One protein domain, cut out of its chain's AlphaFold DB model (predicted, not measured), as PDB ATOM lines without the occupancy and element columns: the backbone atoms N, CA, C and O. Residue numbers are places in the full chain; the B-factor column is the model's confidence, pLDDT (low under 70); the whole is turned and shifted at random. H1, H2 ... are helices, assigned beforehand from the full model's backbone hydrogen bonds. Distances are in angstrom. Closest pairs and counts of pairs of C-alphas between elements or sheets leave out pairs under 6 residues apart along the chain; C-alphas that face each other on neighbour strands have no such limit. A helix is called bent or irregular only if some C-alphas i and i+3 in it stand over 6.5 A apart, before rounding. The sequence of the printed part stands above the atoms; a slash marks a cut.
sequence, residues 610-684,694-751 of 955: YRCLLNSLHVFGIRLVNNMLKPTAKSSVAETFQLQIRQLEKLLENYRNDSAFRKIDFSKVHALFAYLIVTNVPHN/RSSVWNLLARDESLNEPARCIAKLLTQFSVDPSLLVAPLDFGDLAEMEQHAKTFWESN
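What this domain is: This is residues 610 to 684 and 694 to 751 of the 955 residues of an uncharacterized protein of Anopheles stephensi (UniProt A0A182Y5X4). A long two-helix hairpin, H1 and H2, lies over a second layer of three helices, H3, H5 and H4, with H5 in the middle of that layer. H1 packs on H3, and H2 packs on H5 with its residues 641 to 645; at the other end a sixth helix, H6, meets only the first residues of H1, and the loop of residues 733 to 739 before it sticks out. The printed part has 133 residues with six named helices, H1 to H6 in chain order, and no named strand; its class is all helix. It is compact, with a radius of gyration of the C-alphas of 15.2 A, and spans 47 by 34 by 22 A.

How they stand to each other: H2, residues 637 to 656, is the longest helix. It forms a helical hairpin with H1, residues 610 to 628, at a shallow tilt of 14 degrees, opposite ways; their closest C-alphas, of Leu 624 and Gln 644, are 6.4 A apart. H2 touches H5, residues 709 to 723, closest at the C-alphas of Ile 645 and Ala 711, 5.8 A, about perpendicular at 73 degrees, only just past steep. With residues 617 to 625 alone, H1 touches H3, residues 666 to 680, at a steep tilt of 57 degrees; the closest C-alphas, of Gly 621 and Ile 677, are 5.3 A apart. H3 touches H5 at a steep tilt of 41 degrees, the same way, with the C-alphas of Ala 674 and Leu 718 closest at 5.1 A. H5 forms another helical hairpin with H4, residues 694 to 702, at a shallow tilt of 34 degrees, only just short of steep; the C-alphas of Ala 702 and Ala 715 are closest, at 4.9 A. H6, residues 740 to 750, touches residues 610 to 611 of H1, about perpendicular at 74 degrees; the C-alphas of Tyr 610 and Lys 745 are closest, at 6.5 A. H1 and H5 are apart. Every O i to N i+4 pair is within hydrogen-bond range in H1, H4, H5 and H6, against 15 of 16 in H2 and 9 of 11 in H3.

Where its parts are: H2 measures 28.6 A from C-alpha 637 at (358.300, 305.658, 295.687) to C-alpha 656. H1, 26.9 A, begins at C-alpha 610 (333.900, 307.295, 277.237). H5 is 21.4 A and H3 20.4 A long; H3 is irregular, with C-alphas 667 and 670 7.2 A apart. H6 ends at C-alpha 750 (337.594, 295.885, 270.549).

The domain as a whole: The C-alphas farthest apart, of Lys 634 and Glu 739, are 47.5 A apart. Residues 685 to 693 are not printed, and C-alphas 684 and 694 are 14.2 A apart across this cut. The link from H5 to H6 is long. The mean pLDDT of the printed part is 74.7; residues under 70 include 629 to 635 and 724 to 744.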
ATOM      1  N   TYR A 610     332.604 307.954 277.456       80.12
ATOM      2  CA  TYR A 610     333.900 307.295 277.237       80.12
ATOM      3  C   TYR A 610     335.038 308.319 277.108       80.12
ATOM      4  O   TYR A 610     336.078 308.157 277.740       80.12
ATOM      5  N   ARG A 611     334.827 309.419 276.368       80.38
ATOM      6  CA  ARG A 611     335.797 310.520 276.222       80.38
ATOM      7  C   ARG A 611     336.051 311.245 277.543       80.38
ATOM      8  O   ARG A 611     337.197 311.577 277.841       80.38
ATOM      9  N   CYS A 612     335.009 311.474 278.348       82.56
ATOM     10  CA  CYS A 612     335.143 312.101 279.666       82.56
ATOM     11  C   CYS A 612     336.040 311.268 280.599       82.56
ATOM     12  O   CYS A 612     336.963 311.800 281.226       82.56
ATOM     13  N   LEU A 613     335.830 309.947 280.626       85.31
ATOM     14  CA  LEU A 613     336.662 309.029 281.399       85.31
ATOM     15  C   LEU A 613     338.091 308.939 280.832       85.31
ATOM     16  O   LEU A 613     339.049 309.087 281.588       85.31
ATOM     17  N   LEU A 614     338.248 308.780 279.513       83.25
ATOM     18  CA  LEU A 614     339.547 308.671 278.832       83.25
ATOM     19  C   LEU A 614     340.451 309.888 279.098       83.25
ATOM     20  O   LEU A 614     341.602 309.729 279.507       83.25
ATOM     21  N   ASN A 615     339.916 311.103 278.940       82.75
ATOM     22  CA  ASN A 615     340.652 312.342 279.198       82.75
ATOM     23  C   ASN A 615     341.056 312.464 280.674       82.75
ATOM     24  O   ASN A 615     342.175 312.876 280.986       82.75
ATOM     25  N   SER A 616     340.171 312.062 281.588       87.12
ATOM     26  CA  SER A 616     340.449 312.076 283.026       87.12
ATOM     27  C   SER A 616     341.565 311.097 283.399       87.12
ATOM     28  O   SER A 616     342.487 311.465 284.129       87.12
ATOM     29  N   LEU A 617     341.540 309.882 282.841       87.25
ATOM     30  CA  LEU A 617     342.607 308.888 282.998       87.25
ATOM     31  C   LEU A 617     343.946 309.401 282.449       87.25
ATOM     32  O   LEU A 617     344.967 309.263 283.121       87.25
ATOM     33  N   HIS A 618     343.950 310.044 281.280       82.12
ATOM     34  CA  HIS A 618     345.162 310.599 280.673       82.12
ATOM     35  C   HIS A 618     345.802 311.702 281.541       82.12
ATOM     36  O   HIS A 618     346.997 311.636 281.845       82.12
ATOM     37  N   VAL A 619     345.011 312.662 282.038       84.12
ATOM     38  CA  VAL A 619     345.494 313.724 282.946       84.12
ATOM     39  C   VAL A 619     346.041 313.143 284.258       84.12
ATOM     40  O   VAL A 619     347.094 313.574 284.740       84.12
ATOM     41  N   PHE A 620     345.378 312.128 284.826       87.25
ATOM     42  CA  PHE A 620     345.887 311.419 286.006       87.25
ATOM     43  C   PHE A 620     347.179 310.638 285.716       87.25
ATOM     44  O   PHE A 620     348.062 310.612 286.572       87.25
ATOM     45  N   GLY A 621     347.331 310.064 284.518       84.00
ATOM     46  CA  GLY A 621     348.549 309.379 284.080       84.00
ATOM     47  C   GLY A 621     349.754 310.321 284.004       84.00
ATOM     48  O   GLY A 621     350.789 310.046 284.613       84.00
ATOM     49  N   ILE A 622     349.593 311.484 283.358       80.88
ATOM     50  CA  ILE A 622     350.620 312.543 283.316       80.88
ATOM     51  C   ILE A 622     351.013 312.972 284.736       80.88
ATOM     52  O   ILE A 622     352.198 313.061 285.067       80.88
ATOM     53  N   ARG A 623     350.021 313.217 285.604       82.25
ATOM     54  CA  ARG A 623     350.248 313.605 287.002       82.25
ATOM     55  C   ARG A 623     351.015 312.534 287.782       82.25
ATOM     56  O   ARG A 623     351.914 312.882 288.544       82.25
ATOM     57  N   LEU A 624     350.675 311.257 287.605       84.62
ATOM     58  CA  LEU A 624     351.346 310.144 288.274       84.62
ATOM     59  C   LEU A 624     352.826 310.093 287.881       84.62
ATOM     60  O   LEU A 624     353.679 310.120 288.765       84.62
ATOM     61  N   VAL A 625     353.136 310.108 286.580       79.62
ATOM     62  CA  VAL A 625     354.524 310.071 286.080       79.62
ATOM     63  C   VAL A 625     355.328 311.283 286.569       79.62
ATOM     64  O   VAL A 625     356.433 311.119 287.085       79.62
ATOM     65  N   ASN A 626     354.757 312.490 286.511       77.69
ATOM     66  CA  ASN A 626     355.418 313.706 286.997       77.69
ATOM     67  C   ASN A 626     355.704 313.687 288.511       77.69
ATOM     68  O   ASN A 626     356.707 314.250 288.946       77.69
ATOM     69  N   ASN A 627     354.855 313.030 289.309       74.62
ATOM     70  CA  ASN A 627     355.073 312.865 290.747       74.62
ATOM     71  C   ASN A 627     356.102 311.765 291.069       74.62
ATOM     72  O   ASN A 627     356.831 311.901 292.047       74.62
ATOM     73  N   MET A 628     356.223 310.716 290.244       70.69
ATOM     74  CA  MET A 628     357.300 309.716 290.384       70.69
ATOM     75  C   MET A 628     358.684 310.303 290.061       70.69
ATOM     76  O   MET A 628     359.672 309.914 290.673       70.69
ATOM     77  N   LEU A 629     358.756 311.282 289.152       63.16
ATOM     78  CA  LEU A 629     359.995 311.974 288.764       63.16
ATOM     79  C   LEU A 629     360.490 313.019 289.785       63.16
ATOM     80  O   LEU A 629     361.561 313.594 289.599       63.16
ATOM     81  N   LYS A 630     359.727 313.297 290.852       61.34
ATOM     82  CA  LYS A 630     360.086 314.256 291.912       61.34
ATOM     83  C   LYS A 630     359.942 313.621 293.303       61.34
ATOM     84  O   LYS A 630     359.057 314.024 294.062       61.34
ATOM     85  N   PRO A 631     360.793 312.640 293.665       56.41
ATOM     86  CA  PRO A 631     360.775 312.064 295.004       56.41
ATOM     87  C   PRO A 631     361.055 313.153 296.045       56.41
ATOM     88  O   PRO A 631     362.118 313.775 296.060       56.41
ATOM     89  N   THR A 632     360.093 313.397 296.936       54.84
ATOM     90  CA  THR A 632     360.356 314.224 298.118       54.84
ATOM     91  C   THR A 632     361.227 313.420 299.078       54.84
ATOM     92  O   THR A 632     360.991 312.228 299.260       54.84
ATOM     93  N   ALA A 633     362.215 314.050 299.719       54.69
ATOM     94  CA  ALA A 633     363.238 313.379 300.537       54.69
ATOM     95  C   ALA A 633     362.726 312.722 301.849       54.69
ATOM     96  O   ALA A 633     363.484 312.580 302.806       54.69
ATOM     97  N   LYS A 634     361.429 312.395 301.941       57.34
ATOM     98  CA  LYS A 634     360.744 311.879 303.137       57.34
ATOM     99  C   LYS A 634     359.713 310.768 302.875       57.34
ATOM    100  O   LYS A 634     359.161 310.271 303.850       57.34
ATOM    101  N   SER A 635     359.424 310.393 301.625       63.12
ATOM    102  CA  SER A 635     358.442 309.343 301.294       63.12
ATOM    103  C   SER A 635     359.002 308.352 300.281       63.12
ATOM    104  O   SER A 635     359.749 308.738 299.380       63.12
ATOM    105  N   SER A 636     358.633 307.076 300.397       75.75
ATOM    106  CA  SER A 636     359.072 306.067 299.432       75.75
ATOM    107  C   SER A 636     358.339 306.214 298.090       75.75
ATOM    108  O   SER A 636     357.242 306.784 297.999       75.75
ATOM    109  N   VAL A 637     358.938 305.686 297.018       76.25
ATOM    110  CA  VAL A 637     358.300 305.658 295.687       76.25
ATOM    111  C   VAL A 637     357.004 304.837 295.741       76.25
ATOM    112  O   VAL A 637     355.988 305.271 295.201       76.25
ATOM    113  N   ALA A 638     357.002 303.720 296.478       78.50
ATOM    114  CA  ALA A 638     355.835 302.863 296.684       78.50
ATOM    115  C   ALA A 638     354.688 303.576 297.420       78.50
ATOM    116  O   ALA A 638     353.554 303.552 296.944       78.50
ATOM    117  N   GLU A 639     354.967 304.287 298.519       80.69
ATOM    118  CA  GLU A 639     353.965 305.086 299.248       80.69
ATOM    119  C   GLU A 639     353.348 306.171 298.358       80.69
ATOM    120  O   GLU A 639     352.129 306.373 298.338       80.69
ATOM    121  N   THR A 640     354.199 306.862 297.595       80.88
ATOM    122  CA  THR A 640     353.789 307.960 296.714       80.88
ATOM    123  C   THR A 640     352.925 307.433 295.560       80.88
ATOM    124  O   THR A 640     351.877 308.008 295.257       80.88
ATOM    125  N   PHE A 641     353.310 306.299 294.965       84.94
ATOM    126  CA  PHE A 641     352.544 305.598 293.933       84.94
ATOM    127  C   PHE A 641     351.188 305.122 294.475       84.94
ATOM    128  O   PHE A 641     350.141 305.464 293.923       84.94
ATOM    129  N   GLN A 642     351.182 304.432 295.620       86.19
ATOM    130  CA  GLN A 642     349.970 303.939 296.276       86.19
ATOM    131  C   GLN A 642     348.995 305.079 296.622       86.19
ATOM    132  O   GLN A 642     347.780 304.917 296.487       86.19
ATOM    133  N   LEU A 643     349.499 306.254 297.021       84.69
ATOM    134  CA  LEU A 643     348.674 307.439 297.264       84.69
ATOM    135  C   LEU A 643     348.017 307.970 295.980       84.69
ATOM    136  O   LEU A 643     346.848 308.356 296.028       84.69
ATOM    137  N   GLN A 644     348.726 307.988 294.844       86.19
ATOM    138  CA  GLN A 644     348.136 308.382 293.556       86.19
ATOM    139  C   GLN A 644     347.083 307.371 293.081       86.19
ATOM    140  O   GLN A 644     345.997 307.786 292.680       86.19
ATOM    141  N   ILE A 645     347.319 306.064 293.233       89.12
ATOM    142  CA  ILE A 645     346.304 305.051 292.894       89.12
ATOM    143  C   ILE A 645     345.068 305.154 293.806       89.12
ATOM    144  O   ILE A 645     343.943 305.078 293.325       89.12
ATOM    145  N   ARG A 646     345.219 305.455 295.105       85.62
ATOM    146  CA  ARG A 646     344.064 305.746 295.988       85.62
ATOM    147  C   ARG A 646     343.279 307.005 295.584       85.62
ATOM    148  O   ARG A 646     342.117 307.127 295.967       85.62
ATOM    149  N   GLN A 647     343.891 307.954 294.872       86.19
ATOM    150  CA  GLN A 647     343.187 309.117 294.310       86.19
ATOM    151  C   GLN A 647     342.451 308.743 293.016       86.19
ATOM    152  O   GLN A 647     341.318 309.184 292.834       86.19
ATOM    153  N   LEU A 648     343.044 307.881 292.182       88.81
ATOM    154  CA  LEU A 648     342.397 307.304 291.002       88.81
ATOM    155  C   LEU A 648     341.150 306.484 291.377       88.81
ATOM    156  O   LEU A 648     340.082 306.752 290.845       88.81
ATOM    157  N   GLU A 649     341.234 305.560 292.338       88.56
ATOM    158  CA  GLU A 649     340.070 304.744 292.738       88.56
ATOM    159  C   GLU A 649     338.886 305.598 293.218       88.56
ATOM    160  O   GLU A 649     337.742 305.311 292.886       88.56
ATOM    161  N   LYS A 650     339.142 306.703 293.933       86.19
ATOM    162  CA  LYS A 650     338.084 307.645 294.346       86.19
ATOM    163  C   LYS A 650     337.441 308.381 293.171       86.19
ATOM    164  O   LYS A 650     336.256 308.687 293.230       86.19
ATOM    165  N   LEU A 651     338.212 308.683 292.128       87.88
ATOM    166  CA  LEU A 651     337.684 309.258 290.893       87.88
ATOM    167  C   LEU A 651     336.785 308.243 290.173       87.88
ATOM    168  O   LEU A 651     335.683 308.589 289.758       87.88
ATOM    169  N   LEU A 652     337.234 306.989 290.065       87.56
ATOM    170  CA  LEU A 652     336.472 305.913 289.427       87.56
ATOM    171  C   LEU A 652     335.184 305.589 290.181       87.56
ATOM    172  O   LEU A 652     334.160 305.370 289.548       87.56
ATOM    173  N   GLU A 653     335.208 305.631 291.511       85.31
ATOM    174  CA  GLU A 653     334.015 305.445 292.334       85.31
ATOM    175  C   GLU A 653     332.956 306.526 292.067       85.31
ATOM    176  O   GLU A 653     331.779 306.213 291.907       85.31
ATOM    177  N   ASN A 654     333.360 307.791 291.906       85.50
ATOM    178  CA  ASN A 654     332.427 308.851 291.511       85.50
ATOM    179  C   ASN A 654     331.814 308.585 290.123       85.50
ATOM    180  O   ASN A 654     330.613 308.773 289.948       85.50
ATOM    181  N   TYR A 655     332.608 308.102 289.158       85.69
ATOM    182  CA  TYR A 655     332.102 307.735 287.831       85.69
ATOM    183  C   TYR A 655     331.175 306.509 287.856       85.69
ATOM    184  O   TYR A 655     330.178 306.507 287.145       85.69
ATOM    185  N   ARG A 656     331.439 305.489 288.686       83.69
ATOM    186  CA  ARG A 656     330.552 304.315 288.844       83.69
ATOM    187  C   ARG A 656     329.175 304.684 289.394       83.69
ATOM    188  O   ARG A 656     328.174 304.095 288.990       83.69
ATOM    189  N   ASN A 657     329.127 305.653 290.306       79.31
ATOM    190  CA  ASN A 657     327.883 306.112 290.925       79.31
ATOM    191  C   ASN A 657     327.046 307.032 290.007       79.31
ATOM    192  O   ASN A 657     325.880 307.289 290.311       79.31
ATOM    193  N   ASP A 658     327.583 307.490 288.869       82.12
ATOM    194  CA  ASP A 658     326.838 308.286 287.891       82.12
ATOM    195  C   ASP A 658     326.103 307.405 286.859       82.12
ATOM    196  O   ASP A 658     326.678 306.617 286.104       82.12
ATOM    197  N   SER A 659     324.789 307.616 286.778       75.75
ATOM    198  CA  SER A 659     323.891 307.074 285.755       75.75
ATOM    199  C   SER A 659     324.397 307.173 284.306       75.75
ATOM    200  O   SER A 659     324.130 306.254 283.528       75.75
ATOM    201  N   ALA A 660     325.130 308.230 283.940       79.12
ATOM    202  CA  ALA A 660     325.624 308.447 282.578       79.12
ATOM    203  C   ALA A 660     326.729 307.454 282.160       79.12
ATOM    204  O   ALA A 660     326.914 307.204 280.969       79.12
ATOM    205  N   PHE A 661     327.432 306.847 283.122       81.62
ATOM    206  CA  PHE A 661     328.599 305.989 282.878       81.62
ATOM    207  C   PHE A 661     328.291 304.488 283.008       81.62
ATOM    208  O   PHE A 661     329.169 303.661 282.779       81.62
ATOM    209  N   ARG A 662     327.030 304.108 283.274       78.81
ATOM    210  CA  ARG A 662     326.574 302.706 283.433       78.81
ATOM    211  C   ARG A 662     326.868 301.769 282.252       78.81
ATOM    212  O   ARG A 662     326.789 300.559 282.417       78.81
ATOM    213  N   LYS A 663     327.151 302.307 281.061       75.19
ATOM    214  CA  LYS A 663     327.507 301.525 279.861       75.19
ATOM    215  C   LYS A 663     328.999 301.162 279.792       75.19
ATOM    216  O   LYS A 663     329.381 300.375 278.934       75.19
ATOM    217  N   ILE A 664     329.838 301.738 280.656       81.62
ATOM    218  CA  ILE A 664     331.284 301.518 280.646       81.62
ATOM    219  C   ILE A 664     331.645 300.329 281.541       81.62
ATOM    220  O   ILE A 664     331.312 300.295 282.723       81.62
ATOM    221  N   ASP A 665     332.395 299.381 280.983       81.31
ATOM    222  CA  ASP A 665     333.011 298.290 281.735       81.31
ATOM    223  C   ASP A 665     334.216 298.803 282.546       81.31
ATOM    224  O   ASP A 665     335.315 298.994 282.014       81.31
ATOM    225  N   PHE A 666     334.010 299.025 283.848       85.31
ATOM    226  CA  PHE A 666     335.050 299.518 284.753       85.31
ATOM    227  C   PHE A 666     336.154 298.492 285.064       85.31
ATOM    228  O   PHE A 666     337.213 298.895 285.548       85.31
ATOM    229  N   SER A 667     335.967 297.200 284.767       82.38
ATOM    230  CA  SER A 667     336.994 296.175 285.018       82.38
ATOM    231  C   SER A 667     338.227 296.359 284.119       82.38
ATOM    232  O   SER A 667     339.351 296.040 284.509       82.38
ATOM    233  N   LYS A 668     338.041 296.957 282.937       85.06
ATOM    234  CA  LYS A 668     339.087 297.270 281.947       85.06
ATOM    235  C   LYS A 668     339.909 298.528 282.258       85.06
ATOM    236  O   LYS A 668     340.939 298.771 281.626       85.06
ATOM    237  N   VAL A 669     339.488 299.336 283.234       88.12
ATOM    238  CA  VAL A 669     340.053 300.677 283.472       88.12
ATOM    239  C   VAL A 669     341.523 300.643 283.889       88.12
ATOM    240  O   VAL A 669     342.288 301.500 283.456       88.12
ATOM    241  N   HIS A 670     341.951 299.664 284.693       89.06
ATOM    242  CA  HIS A 670     343.358 299.554 285.108       89.06
ATOM    243  C   HIS A 670     344.286 299.244 283.929       89.06
ATOM    244  O   HIS A 670     345.365 299.833 283.840       89.06
ATOM    245  N   ALA A 671     343.853 298.382 283.002       86.44
ATOM    246  CA  ALA A 671     344.601 298.070 281.785       86.44
ATOM    247  C   ALA A 671     344.695 299.294 280.868       86.44
ATOM    248  O   ALA A 671     345.789 299.649 280.436       86.44
ATOM    249  N   LEU A 672     343.583 300.006 280.657       85.88
ATOM    250  CA  LEU A 672     343.580 301.252 279.890       85.88
ATOM    251  C   LEU A 672     344.454 302.342 280.530       85.88
ATOM    252  O   LEU A 672     345.207 303.015 279.833       85.88
ATOM    253  N   PHE A 673     344.384 302.529 281.848       88.00
ATOM    254  CA  PHE A 673     345.187 303.533 282.550       88.00
ATOM    255  C   PHE A 673     346.691 303.250 282.413       88.00
ATOM    256  O   PHE A 673     347.462 304.162 282.113       88.00
ATOM    257  N   ALA A 674     347.100 301.985 282.552       86.06
ATOM    258  CA  ALA A 674     348.478 301.568 282.309       86.06
ATOM    259  C   ALA A 674     348.889 301.758 280.834       86.06
ATOM    260  O   ALA A 674     349.951 302.319 280.568       86.06
ATOM    261  N   TYR A 675     348.028 301.384 279.881       82.94
ATOM    262  CA  TYR A 675     348.250 301.597 278.447       82.94
ATOM    263  C   TYR A 675     348.458 303.083 278.111       82.94
ATOM    264  O   TYR A 675     349.417 303.432 277.429       82.94
ATOM    265  N   LEU A 676     347.607 303.983 278.625       81.06
ATOM    266  CA  LEU A 676     347.712 305.431 278.399       81.06
ATOM    267  C   LEU A 676     349.005 306.030 278.966       81.06
ATOM    268  O   LEU A 676     349.553 306.955 278.366       81.06
ATOM    269  N   ILE A 677     349.491 305.512 280.100       81.94
ATOM    270  CA  ILE A 677     350.768 305.924 280.695       81.94
ATOM    271  C   ILE A 677     351.945 305.533 279.797       81.94
ATOM    272  O   ILE A 677     352.853 306.340 279.620       81.94
ATOM    273  N   VAL A 678     351.934 304.324 279.229       79.19
ATOM    274  CA  VAL A 678     353.035 303.832 278.385       79.19
ATOM    275  C   VAL A 678     352.998 304.435 276.972       79.19
ATOM    276  O   VAL A 678     354.053 304.707 276.411       79.19
ATOM    277  N   THR A 679     351.814 304.698 276.411       73.75
ATOM    278  CA  THR A 679     351.663 305.202 275.027       73.75
ATOM    279  C   THR A 679     351.710 306.721 274.885       73.75
ATOM    280  O   THR A 679     352.342 307.221 273.959       73.75
ATOM    281  N   ASN A 680     351.040 307.467 275.772       66.81
ATOM    282  CA  ASN A 680     350.714 308.879 275.524       66.81
ATOM    283  C   ASN A 680     351.373 309.867 276.505       66.81
ATOM    284  O   ASN A 680     351.240 311.078 276.325       66.81
ATOM    285  N   VAL A 681     352.070 309.406 277.553       68.25
ATOM    286  CA  VAL A 681     352.772 310.302 278.494       68.25
ATOM    287  C   VAL A 681     354.215 310.519 278.003       68.25
ATOM    288  O   VAL A 681     354.976 309.561 277.892       68.25
ATOM    289  N   PRO A 682     354.617 311.760 277.670       56.34
ATOM    290  CA  PRO A 682     355.540 311.989 276.561       56.34
ATOM    291  C   PRO A 682     356.969 311.441 276.701       56.34
ATOM    292  O   PRO A 682     357.666 311.628 277.703       56.34
ATOM    293  N   HIS A 683     357.451 310.933 275.564       50.00
ATOM    294  CA  HIS A 683     358.860 310.744 275.203       50.00
ATOM    295  C   HIS A 683     359.578 312.072 274.840       50.00
ATOM    296  O   HIS A 683     360.539 312.066 274.076       50.00
ATOM    297  N   ASN A 684     359.161 313.226 275.384       40.75
ATOM    298  CA  ASN A 684     359.770 314.536 275.085       40.75
ATOM    299  C   ASN A 684     361.108 314.756 275.822       40.75
ATOM    300  O   ASN A 684     361.255 315.656 276.650       40.75
ATOM    301  N   ARG A 694     362.882 303.634 283.769       56.41
ATOM    302  CA  ARG A 694     361.414 303.584 283.916       56.41
ATOM    303  C   ARG A 694     360.905 302.147 284.018       56.41
ATOM    304  O   ARG A 694     360.110 301.848 284.908       56.41
ATOM    305  N   SER A 695     361.408 301.252 283.164       59.53
ATOM    306  CA  SER A 695     361.105 299.817 283.249       59.53
ATOM    307  C   SER A 695     361.582 299.231 284.584       59.53
ATOM    308  O   SER A 695     360.849 298.487 285.235       59.53
ATOM    309  N   SER A 696     362.766 299.634 285.061       63.88
ATOM    310  CA  SER A 696     363.284 299.250 286.380       63.88
ATOM    311  C   SER A 696     362.356 299.687 287.529       63.88
ATOM    312  O   SER A 696     361.989 298.861 288.364       63.88
ATOM    313  N   VAL A 697     361.879 300.938 287.538       74.50
ATOM    314  CA  VAL A 697     360.956 301.454 288.571       74.50
ATOM    315  C   VAL A 697     359.627 300.692 288.596       74.50
ATOM    316  O   VAL A 697     359.160 300.325 289.676       74.50
ATOM    317  N   TRP A 698     359.029 300.389 287.437       80.19
ATOM    318  CA  TRP A 698     357.804 299.580 287.399       80.19
ATOM    319  C   TRP A 698     358.050 298.147 287.886       80.19
ATOM    320  O   TRP A 698     357.243 297.619 288.649       80.19
ATOM    321  N   ASN A 699     359.186 297.539 287.523       76.44
ATOM    322  CA  ASN A 699     359.568 296.196 287.972       76.44
ATOM    323  C   ASN A 699     359.828 296.118 289.485       76.44
ATOM    324  O   ASN A 699     359.505 295.103 290.104       76.44
ATOM    325  N   LEU A 700     360.367 297.179 290.092       77.56
ATOM    326  CA  LEU A 700     360.508 297.295 291.545       77.56
ATOM    327  C   LEU A 700     359.135 297.390 292.227       77.56
ATOM    328  O   LEU A 700     358.862 296.626 293.150       77.56
ATOM    329  N   LEU A 701     358.241 298.253 291.731       79.94
ATOM    330  CA  LEU A 701     356.883 298.406 292.271       79.94
ATOM    331  C   LEU A 701     356.031 297.134 292.108       79.94
ATOM    332  O   LEU A 701     355.292 296.770 293.016       79.94
ATOM    333  N   ALA A 702     356.146 296.415 290.989       77.88
ATOM    334  CA  ALA A 702     355.395 295.178 290.751       77.88
ATOM    335  C   ALA A 702     355.803 294.015 291.680       77.88
ATOM    336  O   ALA A 702     355.032 293.063 291.840       77.88
ATOM    337  N   ARG A 703     356.996 294.094 292.292       75.94
ATOM    338  CA  ARG A 703     357.532 293.134 293.274       75.94
ATOM    339  C   ARG A 703     357.301 293.554 294.730       75.94
ATOM    340  O   ARG A 703     357.598 292.770 295.623       75.94
ATOM    341  N   ASP A 704     356.778 294.755 294.976       77.94
ATOM    342  CA  ASP A 704     356.524 295.258 296.326       77.94
ATOM    343  C   ASP A 704     355.213 294.680 296.894       77.94
ATOM    344  O   ASP A 704     354.102 294.953 296.416       77.94
ATOM    345  N   GLU A 705     355.332 293.859 297.937       72.19
ATOM    346  CA  GLU A 705     354.183 293.230 298.589       72.19
ATOM    347  C   GLU A 705     353.329 294.225 299.395       72.19
ATOM    348  O   GLU A 705     352.144 293.958 299.598       72.19
ATOM    349  N   SER A 706     353.864 295.391 299.780       76.44
ATOM    350  CA  SER A 706     353.170 296.397 300.606       76.44
ATOM    351  C   SER A 706     352.062 297.174 299.874       76.44
ATOM    352  O   SER A 706     351.216 297.824 300.503       76.44
ATOM    353  N   LEU A 707     352.025 297.098 298.539       79.88
ATOM    354  CA  LEU A 707     351.019 297.772 297.720       79.88
ATOM    355  C   LEU A 707     349.605 297.211 297.951       79.88
ATOM    356  O   LEU A 707     349.398 296.029 298.220       79.88
ATOM    357  N   ASN A 708     348.588 298.066 297.793       82.50
ATOM    358  CA  ASN A 708     347.197 297.602 297.793       82.50
ATOM    359  C   ASN A 708     346.867 296.923 296.455       82.50
ATOM    360  O   ASN A 708     347.530 297.164 295.447       82.50
ATOM    361  N   GLU A 709     345.824 296.095 296.445       82.62
ATOM    362  CA  GLU A 709     345.421 295.279 295.291       82.62
ATOM    363  C   GLU A 709     345.312 296.078 293.965       82.62
ATOM    364  O   GLU A 709     345.969 295.662 293.006       82.62
ATOM    365  N   PRO A 710     344.674 297.273 293.904       84.81
ATOM    366  CA  PRO A 710     344.661 298.097 292.687       84.81
ATOM    367  C   PRO A 710     346.046 298.595 292.249       84.81
ATOM    368  O   PRO A 710     346.377 298.538 291.068       84.81
ATOM    369  N   ALA A 711     346.896 299.054 293.178       85.25
ATOM    370  CA  ALA A 711     348.231 299.544 292.818       85.25
ATOM    371  C   ALA A 711     349.137 298.404 292.344       85.25
ATOM    372  O   ALA A 711     349.874 298.577 291.378       85.25
ATOM    373  N   ARG A 712     349.038 297.221 292.962       84.69
ATOM    374  CA  ARG A 712     349.762 296.023 292.517       84.69
ATOM    375  C   ARG A 712     349.298 295.568 291.128       84.69
ATOM    376  O   ARG A 712     350.125 295.134 290.331       84.69
ATOM    377  N   CYS A 713     348.005 295.685 290.818       87.81
ATOM    378  CA  CYS A 713     347.476 295.397 289.486       87.81
ATOM    379  C   CYS A 713     348.011 296.374 288.432       87.81
ATOM    380  O   CYS A 713     348.613 295.939 287.451       87.81
ATOM    381  N   ILE A 714     347.880 297.682 288.670       87.62
ATOM    382  CA  ILE A 714     348.366 298.717 287.748       87.62
ATOM    383  C   ILE A 714     349.888 298.620 287.572       87.62
ATOM    384  O   ILE A 714     350.363 298.723 286.446       87.62
ATOM    385  N   ALA A 715     350.662 298.341 288.628       85.12
ATOM    386  CA  ALA A 715     352.107 298.120 288.518       85.12
ATOM    387  C   ALA A 715     352.455 296.921 287.614       85.12
ATOM    388  O   ALA A 715     353.318 297.047 286.749       85.12
ATOM    389  N   LYS A 716     351.750 295.787 287.751       84.62
ATOM    390  CA  LYS A 716     351.935 294.616 286.873       84.62
ATOM    391  C   LYS A 716     351.587 294.924 285.413       84.62
ATOM    392  O   LYS A 716     352.350 294.567 284.517       84.62
ATOM    393  N   LEU A 717     350.482 295.627 285.171       85.69
ATOM    394  CA  LEU A 717     350.071 296.042 283.825       85.69
ATOM    395  C   LEU A 717     351.083 297.020 283.202       85.69
ATOM    396  O   LEU A 717     351.472 296.845 282.051       85.69
ATOM    397  N   LEU A 718     351.594 297.982 283.979       84.62
ATOM    398  CA  LEU A 718     352.675 298.879 283.554       84.62
ATOM    399  C   LEU A 718     353.949 298.105 283.193       84.62
ATOM    400  O   LEU A 718     354.543 298.397 282.155       84.62
ATOM    401  N   THR A 719     354.357 297.098 283.979       82.44
ATOM    402  CA  THR A 719     355.507 296.249 283.609       82.44
ATOM    403  C   THR A 719     355.257 295.456 282.332       82.44
ATOM    404  O   THR A 719     356.141 295.396 281.485       82.44
ATOM    405  N   GLN A 720     354.055 294.902 282.148       81.25
ATOM    406  CA  GLN A 720     353.708 294.108 280.969       81.25
ATOM    407  C   GLN A 720     353.766 294.950 279.687       81.25
ATOM    408  O   GLN A 720     354.469 294.584 278.748       81.25
ATOM    409  N   PHE A 721     353.114 296.116 279.678       78.81
ATOM    410  CA  PHE A 721     353.140 297.040 278.537       78.81
ATOM    411  C   PHE A 721     354.517 297.692 278.306       78.81
ATOM    412  O   PHE A 721     354.801 298.119 277.193       78.81
ATOM    413  N   SER A 722     355.386 297.757 279.324       73.81
ATOM    414  CA  SER A 722     356.761 298.271 279.177       73.81
ATOM    415  C   SER A 722     357.754 297.241 278.622       73.81
ATOM    416  O   SER A 722     358.818 297.632 278.147       73.81
ATOM    417  N   VAL A 723     357.458 295.940 278.733       72.44
ATOM    418  CA  VAL A 723     358.353 294.848 278.296       72.44
ATOM    419  C   VAL A 723     358.056 294.397 276.867       72.44
ATOM    420  O   VAL A 723     358.986 294.016 276.161       72.44
ATOM    421  N   ASP A 724     356.799 294.474 276.424       67.00
ATOM    422  CA  ASP A 724     356.398 294.098 275.065       67.00
ATOM    423  C   ASP A 724     355.708 295.264 274.324       67.00
ATOM    424  O   ASP A 724     354.479 295.398 274.358       67.00
ATOM    425  N   PRO A 725     356.484 296.116 273.621       62.75
ATOM    426  CA  PRO A 725     355.948 297.217 272.824       62.75
ATOM    427  C   PRO A 725     355.057 296.777 271.655       62.75
ATOM    428  O   PRO A 725     354.370 297.620 271.085       62.75
ATOM    429  N   SER A 726     355.038 295.488 271.279       59.59
ATOM    430  CA  SER A 726     354.165 294.995 270.202       59.59
ATOM    431  C   SER A 726     352.679 294.984 270.589       59.59
ATOM    432  O   SER A 726     351.815 294.946 269.715       59.59
ATOM    433  N   LEU A 727     352.378 295.102 271.888       60.69
ATOM    434  CA  LEU A 727     351.025 295.229 272.442       60.69
ATOM    435  C   LEU A 727     350.461 296.665 272.354       60.69
ATOM    436  O   LEU A 727     349.368 296.934 272.857       60.69
ATOM    437  N   LEU A 728     351.215 297.607 271.775       62.47
ATOM    438  CA  LEU A 728     350.871 299.027 271.699       62.47
ATOM    439  C   LEU A 728     350.508 299.414 270.259       62.47
ATOM    440  O   LEU A 728     351.371 299.571 269.398       62.47
ATOM    441  N   VAL A 729     349.211 299.592 270.003       59.59
ATOM    442  CA  VAL A 729     348.714 300.132 268.728       59.59
ATOM    443  C   VAL A 729     348.943 301.655 268.693       59.59
ATOM    444  O   VAL A 729     349.088 302.293 269.736       59.59
ATOM    445  N   ALA A 730     349.026 302.215 267.482       53.12
ATOM    446  CA  ALA A 730     349.456 303.584 267.179       53.12
ATOM    447  C   ALA A 730     348.795 304.705 268.028       53.12
ATOM    448  O   ALA A 730     347.699 304.509 268.562       53.12
ATOM    449  N   PRO A 731     349.440 305.891 268.145       52.78
ATOM    450  CA  PRO A 731     348.968 306.980 269.001       52.78
ATOM    451  C   PRO A 731     347.532 307.413 268.693       52.78
ATOM    452  O   PRO A 731     347.144 307.531 267.532       52.78
ATOM    453  N   LEU A 732     346.765 307.699 269.748       54.41
ATOM    454  CA  LEU A 732     345.434 308.292 269.628       54.41
ATOM    455  C   LEU A 732     345.590 309.769 269.249       54.41
ATOM    456  O   LEU A 732     345.949 310.588 270.095       54.41
ATOM    457  N   ASP A 733     345.343 310.101 267.983       46.97
ATOM    458  CA  ASP A 733     345.294 311.490 267.524       46.97
ATOM    459  C   ASP A 733     343.970 312.143 267.959       46.97
ATOM    460  O   ASP A 733     342.900 311.543 267.853       46.97
ATOM    461  N   PHE A 734     344.027 313.366 268.486       54.44
ATOM    462  CA  PHE A 734     342.897 314.026 269.154       54.44
ATOM    463  C   PHE A 734     342.170 315.045 268.248       54.44
ATOM    464  O   PHE A 734     341.663 316.063 268.731       54.44
ATOM    465  N   GLY A 735     342.082 314.753 266.946       47.41
ATOM    466  CA  GLY A 735     341.380 315.555 265.935       47.41
ATOM    467  C   GLY A 735     339.883 315.235 265.755       47.41
ATOM    468  O   GLY A 735     339.493 314.079 265.663       47.41
ATOM    469  N   ASP A 736     339.081 316.301 265.658       40.84
ATOM    470  CA  ASP A 736     337.648 316.386 265.304       40.84
ATOM    471  C   ASP A 736     336.588 315.622 266.144       40.84
ATOM    472  O   ASP A 736     336.842 314.630 266.825       40.84
ATOM    473  N   LEU A 737     335.367 316.166 266.213       51.56
ATOM    474  CA  LEU A 737     334.466 315.921 267.357       51.56
ATOM    475  C   LEU A 737     333.428 314.797 267.200       51.56
ATOM    476  O   LEU A 737     333.056 314.210 268.218       51.56
ATOM    477  N   ALA A 738     332.955 314.493 265.987       48.47
ATOM    478  CA  ALA A 738     331.800 313.603 265.784       48.47
ATOM    479  C   ALA A 738     332.173 312.132 265.513       48.47
ATOM    480  O   ALA A 738     331.623 311.227 266.139       48.47
ATOM    481  N   GLU A 739     333.139 311.867 264.630       49.69
ATOM    482  CA  GLU A 739     333.545 310.491 264.278       49.69
ATOM    483  C   GLU A 739     334.320 309.792 265.417       49.69
ATOM    484  O   GLU A 739     334.360 308.562 265.517       49.69
ATOM    485  N   MET A 740     334.879 310.578 266.343       57.94
ATOM    486  CA  MET A 740     335.739 310.089 267.418       57.94
ATOM    487  C   MET A 740     334.992 309.421 268.589       57.94
ATOM    488  O   MET A 740     335.615 308.699 269.368       57.94
ATOM    489  N   GLU A 741     333.671 309.584 268.742       59.53
ATOM    490  CA  GLU A 741     332.934 308.839 269.782       59.53
ATOM    491  C   GLU A 741     332.901 307.341 269.488       59.53
ATOM    492  O   GLU A 741     333.269 306.524 270.338       59.53
ATOM    493  N   GLN A 742     332.536 306.992 268.254       60.25
ATOM    494  CA  GLN A 742     332.541 305.612 267.799       60.25
ATOM    495  C   GLN A 742     333.961 305.034 267.861       60.25
ATOM    496  O   GLN A 742     334.125 303.879 268.252       60.25
ATOM    497  N   HIS A 743     334.991 305.838 267.565       64.69
ATOM    498  CA  HIS A 743     336.393 305.431 267.692       64.69
ATOM    499  C   HIS A 743     336.801 305.154 269.148       64.69
ATOM    500  O   HIS A 743     337.321 304.080 269.434       64.69
ATOM    501  N   ALA A 744     336.504 306.055 270.094       65.56
ATOM    502  CA  ALA A 744     336.825 305.869 271.513       65.56
ATOM    503  C   ALA A 744     336.100 304.655 272.125       65.56
ATOM    504  O   ALA A 744     336.689 303.904 272.904       65.56
ATOM    505  N   LYS A 745     334.841 304.425 271.730       70.69
ATOM    506  CA  LYS A 745     334.073 303.241 272.128       70.69
ATOM    507  C   LYS A 745     334.635 301.954 271.510       70.69
ATOM    508  O   LYS A 745     334.856 300.983 272.227       70.69
ATOM    509  N   THR A 746     334.931 301.953 270.208       68.25
ATOM    510  CA  THR A 746     335.531 300.797 269.510       68.25
ATOM    511  C   THR A 746     336.910 300.466 270.084       68.25
ATOM    512  O   THR A 746     337.224 299.301 270.304       68.25
ATOM    513  N   PHE A 747     337.711 301.476 270.422       72.25
ATOM    514  CA  PHE A 747     338.983 301.300 271.115       72.25
ATOM    515  C   PHE A 747     338.801 300.674 272.512       72.25
ATOM    516  O   PHE A 747     339.556 299.778 272.879       72.25
ATOM    517  N   TRP A 748     337.774 301.071 273.271       73.31
ATOM    518  CA  TRP A 748     337.452 300.476 274.579       73.31
ATOM    519  C   TRP A 748     336.975 299.016 274.485       73.31
ATOM    520  O   TRP A 748     337.303 298.174 275.328       73.31
ATOM    521  N   GLU A 749     336.149 298.711 273.484       68.94
ATOM    522  CA  GLU A 749     335.449 297.429 273.374       68.94
ATOM    523  C   GLU A 749     336.245 296.377 272.586       68.94
ATOM    524  O   GLU A 749     336.236 295.209 272.977       68.94
ATOM    525  N   SER A 750     336.953 296.779 271.525       64.00
ATOM    526  CA  SER A 750     337.594 295.885 270.549       64.00
ATOM    527  C   SER A 750     339.123 295.792 270.649       64.00
ATOM    528  O   SER A 750     339.711 294.952 269.969       64.00
ATOM    529  N   ASN A 751     339.793 296.607 271.472       70.56
ATOM    530  CA  ASN A 751     341.245 296.498 271.645       70.56
ATOM    531  C   ASN A 751     341.601 295.273 272.508       70.56
ATOM    532  O   ASN A 751     341.398 295.267 273.723       70.56
TER     533      ASN A 751